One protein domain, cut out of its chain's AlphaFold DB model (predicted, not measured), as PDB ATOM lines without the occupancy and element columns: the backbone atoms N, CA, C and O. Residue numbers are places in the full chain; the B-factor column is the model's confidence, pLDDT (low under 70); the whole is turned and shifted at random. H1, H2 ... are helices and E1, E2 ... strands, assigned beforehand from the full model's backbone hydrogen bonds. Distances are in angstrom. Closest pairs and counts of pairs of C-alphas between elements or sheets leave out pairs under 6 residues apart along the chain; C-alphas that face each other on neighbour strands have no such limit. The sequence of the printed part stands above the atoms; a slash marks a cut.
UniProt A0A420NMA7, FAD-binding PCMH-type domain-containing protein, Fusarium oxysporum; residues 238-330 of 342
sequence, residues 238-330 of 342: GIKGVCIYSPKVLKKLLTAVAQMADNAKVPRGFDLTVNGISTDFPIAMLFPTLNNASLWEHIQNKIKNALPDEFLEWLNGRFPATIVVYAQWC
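What this domain is: This is residues 238 to 330 of the 342 residues of the protein "FAD-binding PCMH-type domain-containing protein" of Fusarium oxysporum (UniProt A0A420NMA7). A three-stranded antiparallel sheet has one helix, H1, packed slantwise over one face, with no named helix on the other face. Beyond the end of the sheet where E1 and E2 finish and E3 starts lies a loose group of three helices, H3 with short H2 near its beginning and H4 near its end, so sheet and group together make an elongated shape. The printed part has 93 residues, with four named helices and three named strands in the order E1, H1, E2, H2, H3, H4, E3; the sheet's order is E1, E3, E2, and the class is mixed, helices and strands. The whole is loose, with a radius of gyration of the C-alphas of 15.8 A and spans of 46 by 26 by 20 A.

How they stand to each other: In the sheet, E3, residues 322 to 329, is the inner strand, and E1, residues 238 to 244, and E2, residues 270 to 277, are the edge strands. E1 and E3 are antiparallel at 166 degrees, with N 241 and O 325 within hydrogen-bond range at 2.8 A. E3 and E2 are antiparallel at 167 degrees, with N 273 and O 326 at 2.8 A and N 324 and O 275 at 2.8 A. H1, residues 247 to 262, is on the sheet at a height of 9.8 A over E3 and E2, in two layers, helices on one face of a sheet. It runs only just slantwise to the strands, at 31 degrees to E2 on the local plane. The closest C-alphas of H1 and E2 are those of Val 257 and Leu 272, 6.7 A apart. E1, H1 and E2 form a split strand-helix-strand unit, two strands running the same way with another, E3, between them, and its crossover is right-handed. H2, residues 288 to 291, H3, residues 293 to 306, and H4, residues 309 to 315, are not on the sheet. H2 and H3 are close but not clearly touching, with the closest C-alphas, of Leu 290 and Trp 296, 5.5 A apart. H3 and H4 are close but not clearly touching, with the closest C-alphas, of Lys 304 and Leu 312, 6.7 A apart. They run opposite ways at a steep tilt of 46 degrees. H1 is apart from H2, H3 and H4. In H1, H3 and H4 every O i to N i+4 pair is within hydrogen-bond range; H2 is too short for such a pair.

Where its parts are: E1 begins at C-alpha 238, (-39.309, 40.405, -58.024), and is 20.2 A long. H1 measures 22.1 A, E2 22.8 A and H3 19.8 A. H3 begins at C-alpha 293, (-42.528, 43.620, -30.527). E3, 23.1 A long, ends at C-alpha 329, (-39.956, 39.507, -64.020).

The domain as a whole: The C-alphas farthest apart, of Lys 265 and Glu 313, are 47.5 A apart. Residues 261 to 266, of which 261 and 262 belong to H1, stand free. The printed part has no cut, and no link is long. The mean pLDDT of the printed part is 86.9, and no printed residue is under 70.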
ATOM      1  N   GLY A 238     -38.421  39.303 -58.304       80.06
ATOM      2  CA  GLY A 238     -39.309  40.405 -58.024       80.06
ATOM      3  C   GLY A 238     -38.912  41.157 -56.779       80.06
ATOM      4  O   GLY A 238     -38.167  40.670 -55.928       80.06
ATOM      5  N   ILE A 239     -39.446  42.363 -56.688       83.19
ATOM      6  CA  ILE A 239     -39.359  43.212 -55.517       83.19
ATOM      7  C   ILE A 239     -40.759  43.399 -54.946       83.19
ATOM      8  O   ILE A 239     -41.739  43.585 -55.670       83.19
ATOM      9  N   LYS A 240     -40.837  43.371 -53.617       84.44
ATOM     10  CA  LYS A 240     -42.017  43.782 -52.864       84.44
ATOM     11  C   LYS A 240     -41.694  45.101 -52.176       84.44
ATOM     12  O   LYS A 240     -40.829  45.150 -51.305       84.44
ATOM     13  N   GLY A 241     -42.386  46.159 -52.572       85.69
ATOM     14  CA  GLY A 241     -42.289  47.483 -51.970       85.69
ATOM     15  C   GLY A 241     -43.509  47.798 -51.111       85.69
ATOM     16  O   GLY A 241     -44.622  47.368 -51.414       85.69
ATOM     17  N   VAL A 242     -43.311  48.583 -50.054       85.62
ATOM     18  CA  VAL A 242     -44.393  49.167 -49.253       85.62
ATOM     19  C   VAL A 242     -44.117  50.648 -49.032       85.62
ATOM     20  O   VAL A 242     -42.988  51.044 -48.748       85.62
ATOM     21  N   CYS A 243     -45.148  51.472 -49.167       87.00
ATOM     22  CA  CYS A 243     -45.085  52.890 -48.831       87.00
ATOM     23  C   CYS A 243     -46.407  53.357 -48.221       87.00
ATOM     24  O   CYS A 243     -47.455  52.744 -48.440       87.00
ATOM     25  N   ILE A 244     -46.360  54.446 -47.450       87.44
ATOM     26  CA  ILE A 244     -47.574  55.099 -46.951       87.44
ATOM     27  C   ILE A 244     -48.398  55.574 -48.148       87.44
ATOM     28  O   ILE A 244     -47.855  56.068 -49.141       87.44
ATOM     29  N   TYR A 245     -49.711  55.391 -48.059       88.56
ATOM     30  CA  TYR A 245     -50.633  55.786 -49.104       88.56
ATOM     31  C   TYR A 245     -50.475  57.271 -49.439       88.56
ATOM     32  O   TYR A 245     -50.464  58.142 -48.572       88.56
ATOM     33  N   SER A 246     -50.392  57.560 -50.733       89.25
ATOM     34  CA  SER A 246     -50.411  58.916 -51.264       89.25
ATOM     35  C   SER A 246     -51.148  58.901 -52.597       89.25
ATOM     36  O   SER A 246     -50.747  58.139 -53.483       89.25
ATOM     37  N   PRO A 247     -52.153  59.770 -52.813       91.75
ATOM     38  CA  PRO A 247     -52.832  59.875 -54.104       91.75
ATOM     39  C   PRO A 247     -51.859  60.123 -55.263       91.75
ATOM     40  O   PRO A 247     -52.035  59.595 -56.358       91.75
ATOM     41  N   LYS A 248     -50.782  60.882 -55.015       94.62
ATOM     42  CA  LYS A 248     -49.726  61.155 -56.000       94.62
ATOM     43  C   LYS A 248     -48.942  59.892 -56.363       94.62
ATOM     44  O   LYS A 248     -48.688  59.664 -57.543       94.62
ATOM     45  N   VAL A 249     -48.543  59.094 -55.369       93.00
ATOM     46  CA  VAL A 249     -47.812  57.834 -55.592       93.00
ATOM     47  C   VAL A 249     -48.715  56.821 -56.286       93.00
ATOM     48  O   VAL A 249     -48.318  56.265 -57.307       93.00
ATOM     49  N   LEU A 250     -49.951  56.661 -55.805       94.06
ATOM     50  CA  LEU A 250     -50.935  55.774 -56.417       94.06
ATOM     51  C   LEU A 250     -51.174  56.146 -57.882       94.06
ATOM     52  O   LEU A 250     -51.054  55.290 -58.751       94.06
ATOM     53  N   LYS A 251     -51.429  57.428 -58.182       95.31
ATOM     54  CA  LYS A 251     -51.650  57.888 -59.560       95.31
ATOM     55  C   LYS A 251     -50.454  57.588 -60.462       95.31
ATOM     56  O   LYS A 251     -50.658  57.140 -61.586       95.31
ATOM     57  N   LYS A 252     -49.220  57.798 -59.988       95.44
ATOM     58  CA  LYS A 252     -48.006  57.456 -60.751       95.44
ATOM     59  C   LYS A 252     -47.924  55.959 -61.053       95.44
ATOM     60  O   LYS A 252     -47.693  55.593 -62.199       95.44
ATOM     61  N   LEU A 253     -48.143  55.116 -60.045       94.12
ATOM     62  CA  LEU A 253     -48.098  53.661 -60.196       94.12
ATOM     63  C   LEU A 253     -49.197  53.158 -61.141       94.12
ATOM     64  O   LEU A 253     -48.902  52.403 -62.059       94.12
ATOM     65  N   LEU A 254     -50.436  53.633 -60.985       93.31
ATOM     66  CA  LEU A 254     -51.538  53.277 -61.885       93.31
ATOM     67  C   LEU A 254     -51.305  53.778 -63.316       93.31
ATOM     68  O   LEU A 254     -51.653  53.085 -64.264       93.31
ATOM     69  N   THR A 255     -50.678  54.948 -63.486       94.62
ATOM     70  CA  THR A 255     -50.285  55.444 -64.817       94.62
ATOM     71  C   THR A 255     -49.267  54.507 -65.466       94.62
ATOM     72  O   THR A 255     -49.404  54.201 -66.644       94.62
ATOM     73  N   ALA A 256     -48.282  54.011 -64.708       91.25
ATOM     74  CA  ALA A 256     -47.319  53.038 -65.219       91.25
ATOM     75  C   ALA A 256     -48.000  51.716 -65.615       91.25
ATOM     76  O   ALA A 256     -47.738  51.203 -66.698       91.25
ATOM     77  N   VAL A 257     -48.927  51.209 -64.793       89.75
ATOM     78  CA  VAL A 257     -49.723  50.012 -65.121       89.75
ATOM     79  C   VAL A 257     -50.532  50.218 -66.408       89.75
ATOM     80  O   VAL A 257     -50.511  49.352 -67.278       89.75
ATOM     81  N   ALA A 258     -51.187  51.373 -66.574       91.06
ATOM     82  CA  ALA A 258     -51.932  51.700 -67.791       91.06
ATOM     83  C   ALA A 258     -51.015  51.770 -69.027       91.06
ATOM     84  O   ALA A 258     -51.279  51.126 -70.035       91.06
ATOM     85  N   GLN A 259     -49.873  52.456 -68.921       91.31
ATOM     86  CA  GLN A 259     -48.876  52.519 -69.998       91.31
ATOM     87  C   GLN A 259     -48.327  51.136 -70.373       91.31
ATOM     88  O   GLN A 259     -48.078  50.869 -71.547       91.31
ATOM     89  N   MET A 260     -48.148  50.247 -69.393       88.81
ATOM     90  CA  MET A 260     -47.743  48.860 -69.629       88.81
ATOM     91  C   MET A 260     -48.824  48.018 -70.313       88.81
ATOM     92  O   MET A 260     -48.491  47.016 -70.950       88.81
ATOM     93  N   ALA A 261     -50.099  48.363 -70.141       85.06
ATOM     94  CA  ALA A 261     -51.213  47.707 -70.818       85.06
ATOM     95  C   ALA A 261     -51.356  48.197 -72.269       85.06
ATOM     96  O   ALA A 261     -51.533  47.380 -73.167       85.06
ATOM     97  N   ASP A 262     -51.189  49.501 -72.507       88.81
ATOM     98  CA  ASP A 262     -51.350  50.115 -73.833       88.81
ATOM     99  C   ASP A 262     -50.144  49.895 -74.768       88.81
ATOM    100  O   ASP A 262     -50.232  50.095 -75.981       88.81
ATOM    101  N   ASN A 263     -48.993  49.487 -74.228       88.31
ATOM    102  CA  ASN A 263     -47.769  49.291 -74.998       88.31
ATOM    103  C   ASN A 263     -47.473  47.805 -75.257       88.31
ATOM    104  O   ASN A 263     -46.841  47.130 -74.445       88.31
ATOM    105  N   ALA A 264     -47.813  47.336 -76.460       84.94
ATOM    106  CA  ALA A 264     -47.544  45.969 -76.919       84.94
ATOM    107  C   ALA A 264     -46.048  45.580 -76.965       84.94
ATOM    108  O   ALA A 264     -45.730  44.404 -77.125       84.94
ATOM    109  N   LYS A 265     -45.118  46.542 -76.844       86.69
ATOM    110  CA  LYS A 265     -43.671  46.271 -76.787       86.69
ATOM    111  C   LYS A 265     -43.170  45.941 -75.382       86.69
ATOM    112  O   LYS A 265     -42.017  45.538 -75.249       86.69
ATOM    113  N   VAL A 266     -43.977  46.146 -74.341       83.81
ATOM    114  CA  VAL A 266     -43.583  45.765 -72.980       83.81
ATOM    115  C   VAL A 266     -43.507  44.240 -72.909       83.81
ATOM    116  O   VAL A 266     -44.494  43.581 -73.242       83.81
ATOM    117  N   PRO A 267     -42.375  43.655 -72.471       81.75
ATOM    118  CA  PRO A 267     -42.250  42.211 -72.357       81.75
ATOM    119  C   PRO A 267     -43.363  41.616 -71.491       81.75
ATOM    120  O   PRO A 267     -43.621  42.083 -70.379       81.75
ATOM    121  N   ARG A 268     -44.002  40.552 -71.987       81.19
ATOM    122  CA  ARG A 268     -45.078  39.845 -71.271       81.19
ATOM    123  C   ARG A 268     -44.636  39.294 -69.915       81.19
ATOM    124  O   ARG A 268     -45.440  39.201 -69.003       81.19
ATOM    125  N   GLY A 269     -43.351  38.965 -69.787       81.69
ATOM    126  CA  GLY A 269     -42.769  38.439 -68.560       81.69
ATOM    127  C   GLY A 269     -42.661  39.460 -67.433       81.69
ATOM    128  O   GLY A 269     -42.243  39.080 -66.353       81.69
ATOM    129  N   PHE A 270     -42.991  40.738 -67.645       85.12
ATOM    130  CA  PHE A 270     -42.960  41.735 -66.578       85.12
ATOM    131  C   PHE A 270     -44.364  42.011 -66.027       85.12
ATOM    132  O   PHE A 270     -45.243  42.497 -66.746       85.12
ATOM    133  N   ASP A 271     -44.534  41.749 -64.735       82.25
ATOM    134  CA  ASP A 271     -45.753  41.942 -63.959       82.25
ATOM    135  C   ASP A 271     -45.566  43.066 -62.929       82.25
ATOM    136  O   ASP A 271     -44.563  43.129 -62.216       82.25
ATOM    137  N   LEU A 272     -46.548  43.970 -62.842       87.19
ATOM    138  CA  LEU A 272     -46.598  45.050 -61.856       87.19
ATOM    139  C   LEU A 272     -47.987  45.093 -61.215       87.19
ATOM    140  O   LEU A 272     -48.954  45.526 -61.839       87.19
ATOM    141  N   THR A 273     -48.065  44.700 -59.947       85.75
ATOM    142  CA  THR A 273     -49.305  44.687 -59.163       85.75
ATOM    143  C   THR A 273     -49.255  45.766 -58.090       85.75
ATOM    144  O   THR A 273     -48.320  45.826 -57.288       85.75
ATOM    145  N   VAL A 274     -50.291  46.605 -58.041       88.38
ATOM    146  CA  VAL A 274     -50.424  47.721 -57.095       88.38
ATOM    147  C   VAL A 274     -51.647  47.477 -56.215       88.38
ATOM    148  O   VAL A 274     -52.769  47.460 -56.710       88.38
ATOM    149  N   ASN A 275     -51.438  47.309 -54.910       86.50
ATOM    150  CA  ASN A 275     -52.498  47.050 -53.935       86.50
ATOM    151  C   ASN A 275     -52.616  48.215 -52.951       86.50
ATOM    152  O   ASN A 275     -51.613  48.637 -52.377       86.50
ATOM    153  N   GLY A 276     -53.835  48.703 -52.724       88.00
ATOM    154  CA  GLY A 276     -54.144  49.624 -51.631       88.00
ATOM    155  C   GLY A 276     -54.622  48.852 -50.406       88.00
ATOM    156  O   GLY A 276     -55.502  48.004 -50.521       88.00
ATOM    157  N   ILE A 277     -54.049  49.142 -49.242       87.12
ATOM    158  CA  ILE A 277     -54.372  48.479 -47.978       87.12
ATOM    159  C   ILE A 277     -54.887  49.528 -46.997       87.12
ATOM    160  O   ILE A 277     -54.226  50.547 -46.781       87.12
ATOM    161  N   SER A 278     -56.066  49.290 -46.419       87.00
ATOM    162  CA  SER A 278     -56.652  50.175 -45.411       87.00
ATOM    163  C   SER A 278     -55.976  50.013 -44.047       87.00
ATOM    164  O   SER A 278     -55.271  49.040 -43.781       87.00
ATOM    165  N   THR A 279     -56.241  50.962 -43.155       86.25
ATOM    166  CA  THR A 279     -55.764  50.958 -41.763       86.25
ATOM    167  C   THR A 279     -56.309  49.802 -40.922       86.25
ATOM    168  O   THR A 279     -55.743  49.495 -39.876       86.25
ATOM    169  N   ASP A 280     -57.408  49.169 -41.344       84.19
ATOM    170  CA  ASP A 280     -58.034  48.051 -40.622       84.19
ATOM    171  C   ASP A 280     -57.390  46.700 -40.943       84.19
ATOM    172  O   ASP A 280     -57.627  45.710 -40.250       84.19
ATOM    173  N   PHE A 281     -56.571  46.635 -41.994       82.56
ATOM    174  CA  PHE A 281     -55.923  45.393 -42.371       82.56
ATOM    175  C   PHE A 281     -54.772  45.059 -41.400       82.56
ATOM    176  O   PHE A 281     -53.885  45.892 -41.179       82.56
ATOM    177  N   PRO A 282     -54.702  43.826 -40.865       82.69
ATOM    178  CA  PRO A 282     -53.609  43.399 -39.996       82.69
ATOM    179  C   PRO A 282     -52.316  43.213 -40.805       82.69
ATOM    180  O   PRO A 282     -52.004  42.123 -41.283       82.69
ATOM    181  N   ILE A 283     -51.530  44.284 -40.952       82.00
ATOM    182  CA  ILE A 283     -50.342  44.331 -41.826       82.00
ATOM    183  C   ILE A 283     -49.315  43.217 -41.551       82.00
ATOM    184  O   ILE A 283     -48.622  42.765 -42.467       82.00
ATOM    185  N   ALA A 284     -49.259  42.707 -40.317       82.25
ATOM    186  CA  ALA A 284     -48.405  41.587 -39.931       82.25
ATOM    187  C   ALA A 284     -48.739  40.275 -40.667       82.25
ATOM    188  O   ALA A 284     -47.861  39.429 -40.827       82.25
ATOM    189  N   MET A 285     -49.958  40.120 -41.202       80.06
ATOM    190  CA  MET A 285     -50.294  39.002 -42.092       80.06
ATOM    191  C   MET A 285     -49.470  39.019 -43.388       80.06
ATOM    192  O   MET A 285     -49.169  37.960 -43.933       80.06
ATOM    193  N   LEU A 286     -49.081  40.201 -43.884       76.50
ATOM    194  CA  LEU A 286     -48.256  40.350 -45.091       76.50
ATOM    195  C   LEU A 286     -46.756  40.421 -44.800       76.50
ATOM    196  O   LEU A 286     -45.952  40.156 -45.700       76.50
ATOM    197  N   PHE A 287     -46.395  40.810 -43.579       80.38
ATOM    198  CA  PHE A 287     -45.020  40.940 -43.110       80.38
ATOM    199  C   PHE A 287     -44.900  40.297 -41.723       80.38
ATOM    200  O   PHE A 287     -44.941  41.003 -40.714       80.38
ATOM    201  N   PRO A 288     -44.741  38.963 -41.649       82.38
ATOM    202  CA  PRO A 288     -44.746  38.238 -40.378       82.38
ATOM    203  C   PRO A 288     -43.679  38.701 -39.380       82.38
ATOM    204  O   PRO A 288     -43.850  38.530 -38.175       82.38
ATOM    205  N   THR A 289     -42.593  39.319 -39.858       84.94
ATOM    206  CA  THR A 289     -41.550  39.926 -39.018       84.94
ATOM    207  C   THR A 289     -42.085  41.038 -38.118       84.94
ATOM    208  O   THR A 289     -41.541  41.248 -37.037       84.94
ATOM    209  N   LEU A 290     -43.182  41.702 -38.502       83.19
ATOM    210  CA  LEU A 290     -43.856  42.720 -37.690       83.19
ATOM    211  C   LEU A 290     -44.504  42.157 -36.418       83.19
ATOM    212  O   LEU A 290     -44.849  42.935 -35.539       83.19
ATOM    213  N   ASN A 291     -44.629  40.831 -36.280       85.38
ATOM    214  CA  ASN A 291     -45.044  40.211 -35.016       85.38
ATOM    215  C   ASN A 291     -43.966  40.320 -33.919       85.38
ATOM    216  O   ASN A 291     -44.230  40.011 -32.761       85.38
ATOM    217  N   ASN A 292     -42.745  40.747 -34.257       92.38
ATOM    218  CA  ASN A 292     -41.712  41.053 -33.275       92.38
ATOM    219  C   ASN A 292     -41.993  42.414 -32.613       92.38
ATOM    220  O   ASN A 292     -41.991  43.443 -33.286       92.38
ATOM    221  N   ALA A 293     -42.172  42.421 -31.288       88.62
ATOM    222  CA  ALA A 293     -42.528  43.620 -30.527       88.62
ATOM    223  C   ALA A 293     -41.513  44.768 -30.674       88.62
ATOM    224  O   ALA A 293     -41.916  45.911 -30.869       88.62
ATOM    225  N   SER A 294     -40.208  44.477 -30.649       90.94
ATOM    226  CA  SER A 294     -39.160  45.497 -30.783       90.94
ATOM    227  C   SER A 294     -39.128  46.111 -32.184       90.94
ATOM    228  O   SER A 294     -38.956  47.321 -32.334       90.94
ATOM    229  N   LEU A 295     -39.328  45.297 -33.228       88.56
ATOM    230  CA  LEU A 295     -39.451  45.804 -34.597       88.56
ATOM    231  C   LEU A 295     -40.731  46.630 -34.766       88.56
ATOM    232  O   LEU A 295     -40.703  47.678 -35.411       88.56
ATOM    233  N   TRP A 296     -41.838  46.173 -34.178       87.00
ATOM    234  CA  TRP A 296     -43.104  46.893 -34.205       87.00
ATOM    235  C   TRP A 296     -42.991  48.260 -33.532       87.00
ATOM    236  O   TRP A 296     -43.379  49.264 -34.121       87.00
ATOM    237  N   GLU A 297     -42.375  48.323 -32.353       88.88
ATOM    238  CA  GLU A 297     -42.107  49.574 -31.645       88.88
ATOM    239  C   GLU A 297     -41.211  50.510 -32.467       88.88
ATOM    240  O   GLU A 297     -41.526  51.689 -32.632       88.88
ATOM    241  N   HIS A 298     -40.134  49.986 -33.062       89.12
ATOM    242  CA  HIS A 298     -39.266  50.765 -33.945       89.12
ATOM    243  C   HIS A 298     -40.039  51.383 -35.122       89.12
ATOM    244  O   HIS A 298     -39.834  52.547 -35.475       89.12
ATOM    245  N   ILE A 299     -40.946  50.616 -35.724       87.00
ATOM    246  CA  ILE A 299     -41.788  51.071 -36.832       87.00
ATOM    247  C   ILE A 299     -42.815  52.100 -36.363       87.00
ATOM    248  O   ILE A 299     -42.963  53.133 -37.010       87.00
ATOM    249  N   GLN A 300     -43.472  51.871 -35.226       86.44
ATOM    250  CA  GLN A 300     -44.394  52.833 -34.623       86.44
ATOM    251  C   GLN A 300     -43.690  54.158 -34.314       86.44
ATOM    252  O   GLN A 300     -44.230  55.218 -34.610       86.44
ATOM    253  N   ASN A 301     -42.449  54.125 -33.826       89.00
ATOM    254  CA  ASN A 301     -41.656  55.336 -33.606       89.00
ATOM    255  C   ASN A 301     -41.328  56.065 -34.917       89.00
ATOM    256  O   ASN A 301     -41.414  57.288 -34.979       89.00
ATOM    257  N   LYS A 302     -41.022  55.335 -35.997       86.75
ATOM    258  CA  LYS A 302     -40.861  55.945 -37.328       86.75
ATOM    259  C   LYS A 302     -42.148  56.591 -37.837       86.75
ATOM    260  O   LYS A 302     -42.072  57.663 -38.425       86.75
ATOM    261  N   ILE A 303     -43.303  55.966 -37.606       86.25
ATOM    262  CA  ILE A 303     -44.614  56.519 -37.973       86.25
ATOM    263  C   ILE A 303     -44.888  57.800 -37.177       86.25
ATOM    264  O   ILE A 303     -45.224  58.815 -37.782       86.25
ATOM    265  N   LYS A 304     -44.663  57.780 -35.856       87.12
ATOM    266  CA  LYS A 304     -44.805  58.953 -34.975       87.12
ATOM    267  C   LYS A 304     -43.954  60.136 -35.427       87.12
ATOM    268  O   LYS A 304     -44.420  61.262 -35.436       87.12
ATOM    269  N   ASN A 305     -42.726  59.875 -35.870       87.69
ATOM    270  CA  ASN A 305     -41.833  60.926 -36.361       87.69
ATOM    271  C   ASN A 305     -42.202  61.447 -37.761       87.69
ATOM    272  O   ASN A 305     -41.664  62.464 -38.193       87.69
ATOM    273  N   ALA A 306     -43.050  60.727 -38.500       84.19
ATOM    274  CA  ALA A 306     -43.385  61.033 -39.888       84.19
ATOM    275  C   ALA A 306     -44.775  61.660 -40.066       84.19
ATOM    276  O   ALA A 306     -45.025  62.257 -41.113       84.19
ATOM    277  N   LEU A 307     -45.679  61.502 -39.093       85.25
ATOM    278  CA  LEU A 307     -47.074  61.935 -39.184       85.25
ATOM    279  C   LEU A 307     -47.432  62.921 -38.055       85.25
ATOM    280  O   LEU A 307     -46.906  62.775 -36.956       85.25
ATOM    281  N   PRO A 308     -48.334  63.893 -38.295       88.00
ATOM    282  CA  PRO A 308     -48.821  64.806 -37.256       88.00
ATOM    283  C   PRO A 308     -49.596  64.089 -36.139       88.00
ATOM    284  O   PRO A 308     -50.240  63.071 -36.398       88.00
ATOM    285  N   ASP A 309     -49.622  64.670 -34.936       88.75
ATOM    286  CA  ASP A 309     -50.286  64.094 -33.750       88.75
ATOM    287  C   ASP A 309     -51.768  63.750 -33.986       88.75
ATOM    288  O   ASP A 309     -52.207  62.657 -33.633       88.75
ATOM    289  N   GLU A 310     -52.513  64.611 -34.687       88.19
ATOM    290  CA  GLU A 310     -53.920  64.369 -35.058       88.19
ATOM    291  C   GLU A 310     -54.116  63.065 -35.861       88.19
ATOM    292  O   GLU A 310     -55.093  62.338 -35.673       88.19
ATOM    293  N   PHE A 311     -53.160  62.717 -36.731       82.31
ATOM    294  CA  PHE A 311     -53.202  61.482 -37.512       82.31
ATOM    295  C   PHE A 311     -52.814  60.274 -36.663       82.31
ATOM    296  O   PHE A 311     -53.353  59.187 -36.863       82.31
ATOM    297  N   LEU A 312     -51.886  60.447 -35.722       85.81
ATOM    298  CA  LEU A 312     -51.461  59.383 -34.817       85.81
ATOM    299  C   LEU A 312     -52.591  58.971 -33.868       85.81
ATOM    300  O   LEU A 312     -52.787  57.773 -33.649       85.81
ATOM    301  N   GLU A 313     -53.367  59.939 -33.374       87.25
ATOM    302  CA  GLU A 313     -54.578  59.681 -32.589       87.25
ATOM    303  C   GLU A 313     -55.612  58.890 -33.397       87.25
ATOM    304  O   GLU A 313     -56.123  57.877 -32.918       87.25
ATOM    305  N   TRP A 314     -55.865  59.287 -34.651       84.50
ATOM    306  CA  TRP A 314     -56.791  58.565 -35.529       84.50
ATOM    307  C   TRP A 314     -56.333  57.133 -35.835       84.50
ATOM    308  O   TRP A 314     -57.147  56.205 -35.825       84.50
ATOM    309  N   LEU A 315     -55.034  56.927 -36.082       85.81
ATOM    310  CA  LEU A 315     -54.484  55.591 -36.314       85.81
ATOM    311  C   LEU A 315     -54.644  54.685 -35.091       85.81
ATOM    312  O   LEU A 315     -54.781  53.478 -35.269       85.81
ATOM    313  N   ASN A 316     -54.627  55.235 -33.873       85.94
ATOM    314  CA  ASN A 316     -54.799  54.491 -32.622       85.94
ATOM    315  C   ASN A 316     -53.922  53.218 -32.563       85.94
ATOM    316  O   ASN A 316     -54.394  52.103 -32.330       85.94
ATOM    317  N   GLY A 317     -52.634  53.373 -32.888       80.44
ATOM    318  CA  GLY A 317     -51.657  52.278 -32.915       80.44
ATOM    319  C   GLY A 317     -51.760  51.327 -34.113       80.44
ATOM    320  O   GLY A 317     -51.010  50.351 -34.181       80.44
ATOM    321  N   ARG A 318     -52.649  51.588 -35.077       85.38
ATOM    322  CA  ARG A 318     -52.743  50.833 -36.336       85.38
ATOM    323  C   ARG A 318     -51.686  51.288 -37.336       85.38
ATOM    324  O   ARG A 318     -51.114  52.372 -37.241       85.38
ATOM    325  N   PHE A 319     -51.424  50.437 -38.323       86.62
ATOM    326  CA  PHE A 319     -50.558  50.797 -39.439       86.62
ATOM    327  C   PHE A 319     -51.306  51.754 -40.383       86.62
ATOM    328  O   PHE A 319     -52.494  51.532 -40.634       86.62
ATOM    329  N   PRO A 320     -50.661  52.809 -40.915       88.75
ATOM    330  CA  PRO A 320     -51.315  53.717 -41.848       88.75
ATOM    331  C   PRO A 320     -51.784  52.991 -43.109       88.75
ATOM    332  O   PRO A 320     -51.241  51.949 -43.482       88.75
ATOM    333  N   ALA A 321     -52.767  53.576 -43.801       89.44
ATOM    334  CA  ALA A 321     -53.131  53.113 -45.132       89.44
ATOM    335  C   ALA A 321     -51.876  53.098 -46.014       89.44
ATOM    336  O   ALA A 321     -51.079  54.042 -45.994       89.44
ATOM    337  N   THR A 322     -51.676  52.025 -46.774       90.81
ATOM    338  CA  THR A 322     -50.437  51.808 -47.530       90.81
ATOM    339  C   THR A 322     -50.689  51.342 -48.946       90.81
ATOM    340  O   THR A 322     -51.739  50.794 -49.275       90.81
ATOM    341  N   ILE A 323     -49.698  51.585 -49.798       91.19
ATOM    342  CA  ILE A 323     -49.618  51.004 -51.130       91.19
ATOM    343  C   ILE A 323     -48.544  49.922 -51.080       91.19
ATOM    344  O   ILE A 323     -47.391  50.196 -50.730       91.19
ATOM    345  N   VAL A 324     -48.926  48.700 -51.442       88.75
ATOM    346  CA  VAL A 324     -48.011  47.573 -51.621       88.75
ATOM    347  C   VAL A 324     -47.844  47.323 -53.109       88.75
ATOM    348  O   VAL A 324     -48.821  47.104 -53.827       88.75
ATOM    349  N   VAL A 325     -46.597  47.348 -53.561       89.44
ATOM    350  CA  VAL A 325     -46.233  47.099 -54.953       89.44
ATOM    351  C   VAL A 325     -45.490  45.780 -55.033       89.44
ATOM    352  O   VAL A 325     -44.539  45.559 -54.285       89.44
ATOM    353  N   TYR A 326     -45.906  44.932 -55.960       86.69
ATOM    354  CA  TYR A 326     -45.132  43.781 -56.397       86.69
ATOM    355  C   TYR A 326     -44.731  44.031 -57.841       86.69
ATOM    356  O   TYR A 326     -45.599  44.228 -58.685       86.69
ATOM    357  N   ALA A 327     -43.432  44.057 -58.108       86.50
ATOM    358  CA  ALA A 327     -42.907  44.074 -59.464       86.50
ATOM    359  C   ALA A 327     -42.106  42.795 -59.662       86.50
ATOM    360  O   ALA A 327     -41.257  42.480 -58.831       86.50
ATOM    361  N   GLN A 328     -42.392  42.057 -60.723       85.25
ATOM    362  CA  GLN A 328     -41.802  40.756 -60.976       85.25
ATOM    363  C   GLN A 328     -41.463  40.620 -62.451       85.25
ATOM    364  O   GLN A 328     -42.228  41.017 -63.322       85.25
ATOM    365  N   TRP A 329     -40.316  40.020 -62.717       84.44
ATOM    366  CA  TRP A 329     -39.956  39.507 -64.020       84.44
ATOM    367  C   TRP A 329     -39.964  37.979 -63.985       84.44
ATOM    368  O   TRP A 329     -39.295  37.373 -63.148       84.44
ATOM    369  N   CYS A 330     -40.713  37.374 -64.898       80.81
ATOM    370  CA  CYS A 330     -40.811  35.949 -65.157       80.81
ATOM    371  C   CYS A 330     -40.175  35.625 -66.516       80.81
ATOM    372  O   CYS A 330     -40.564  36.238 -67.514       80.81
TER     373      CYS A 330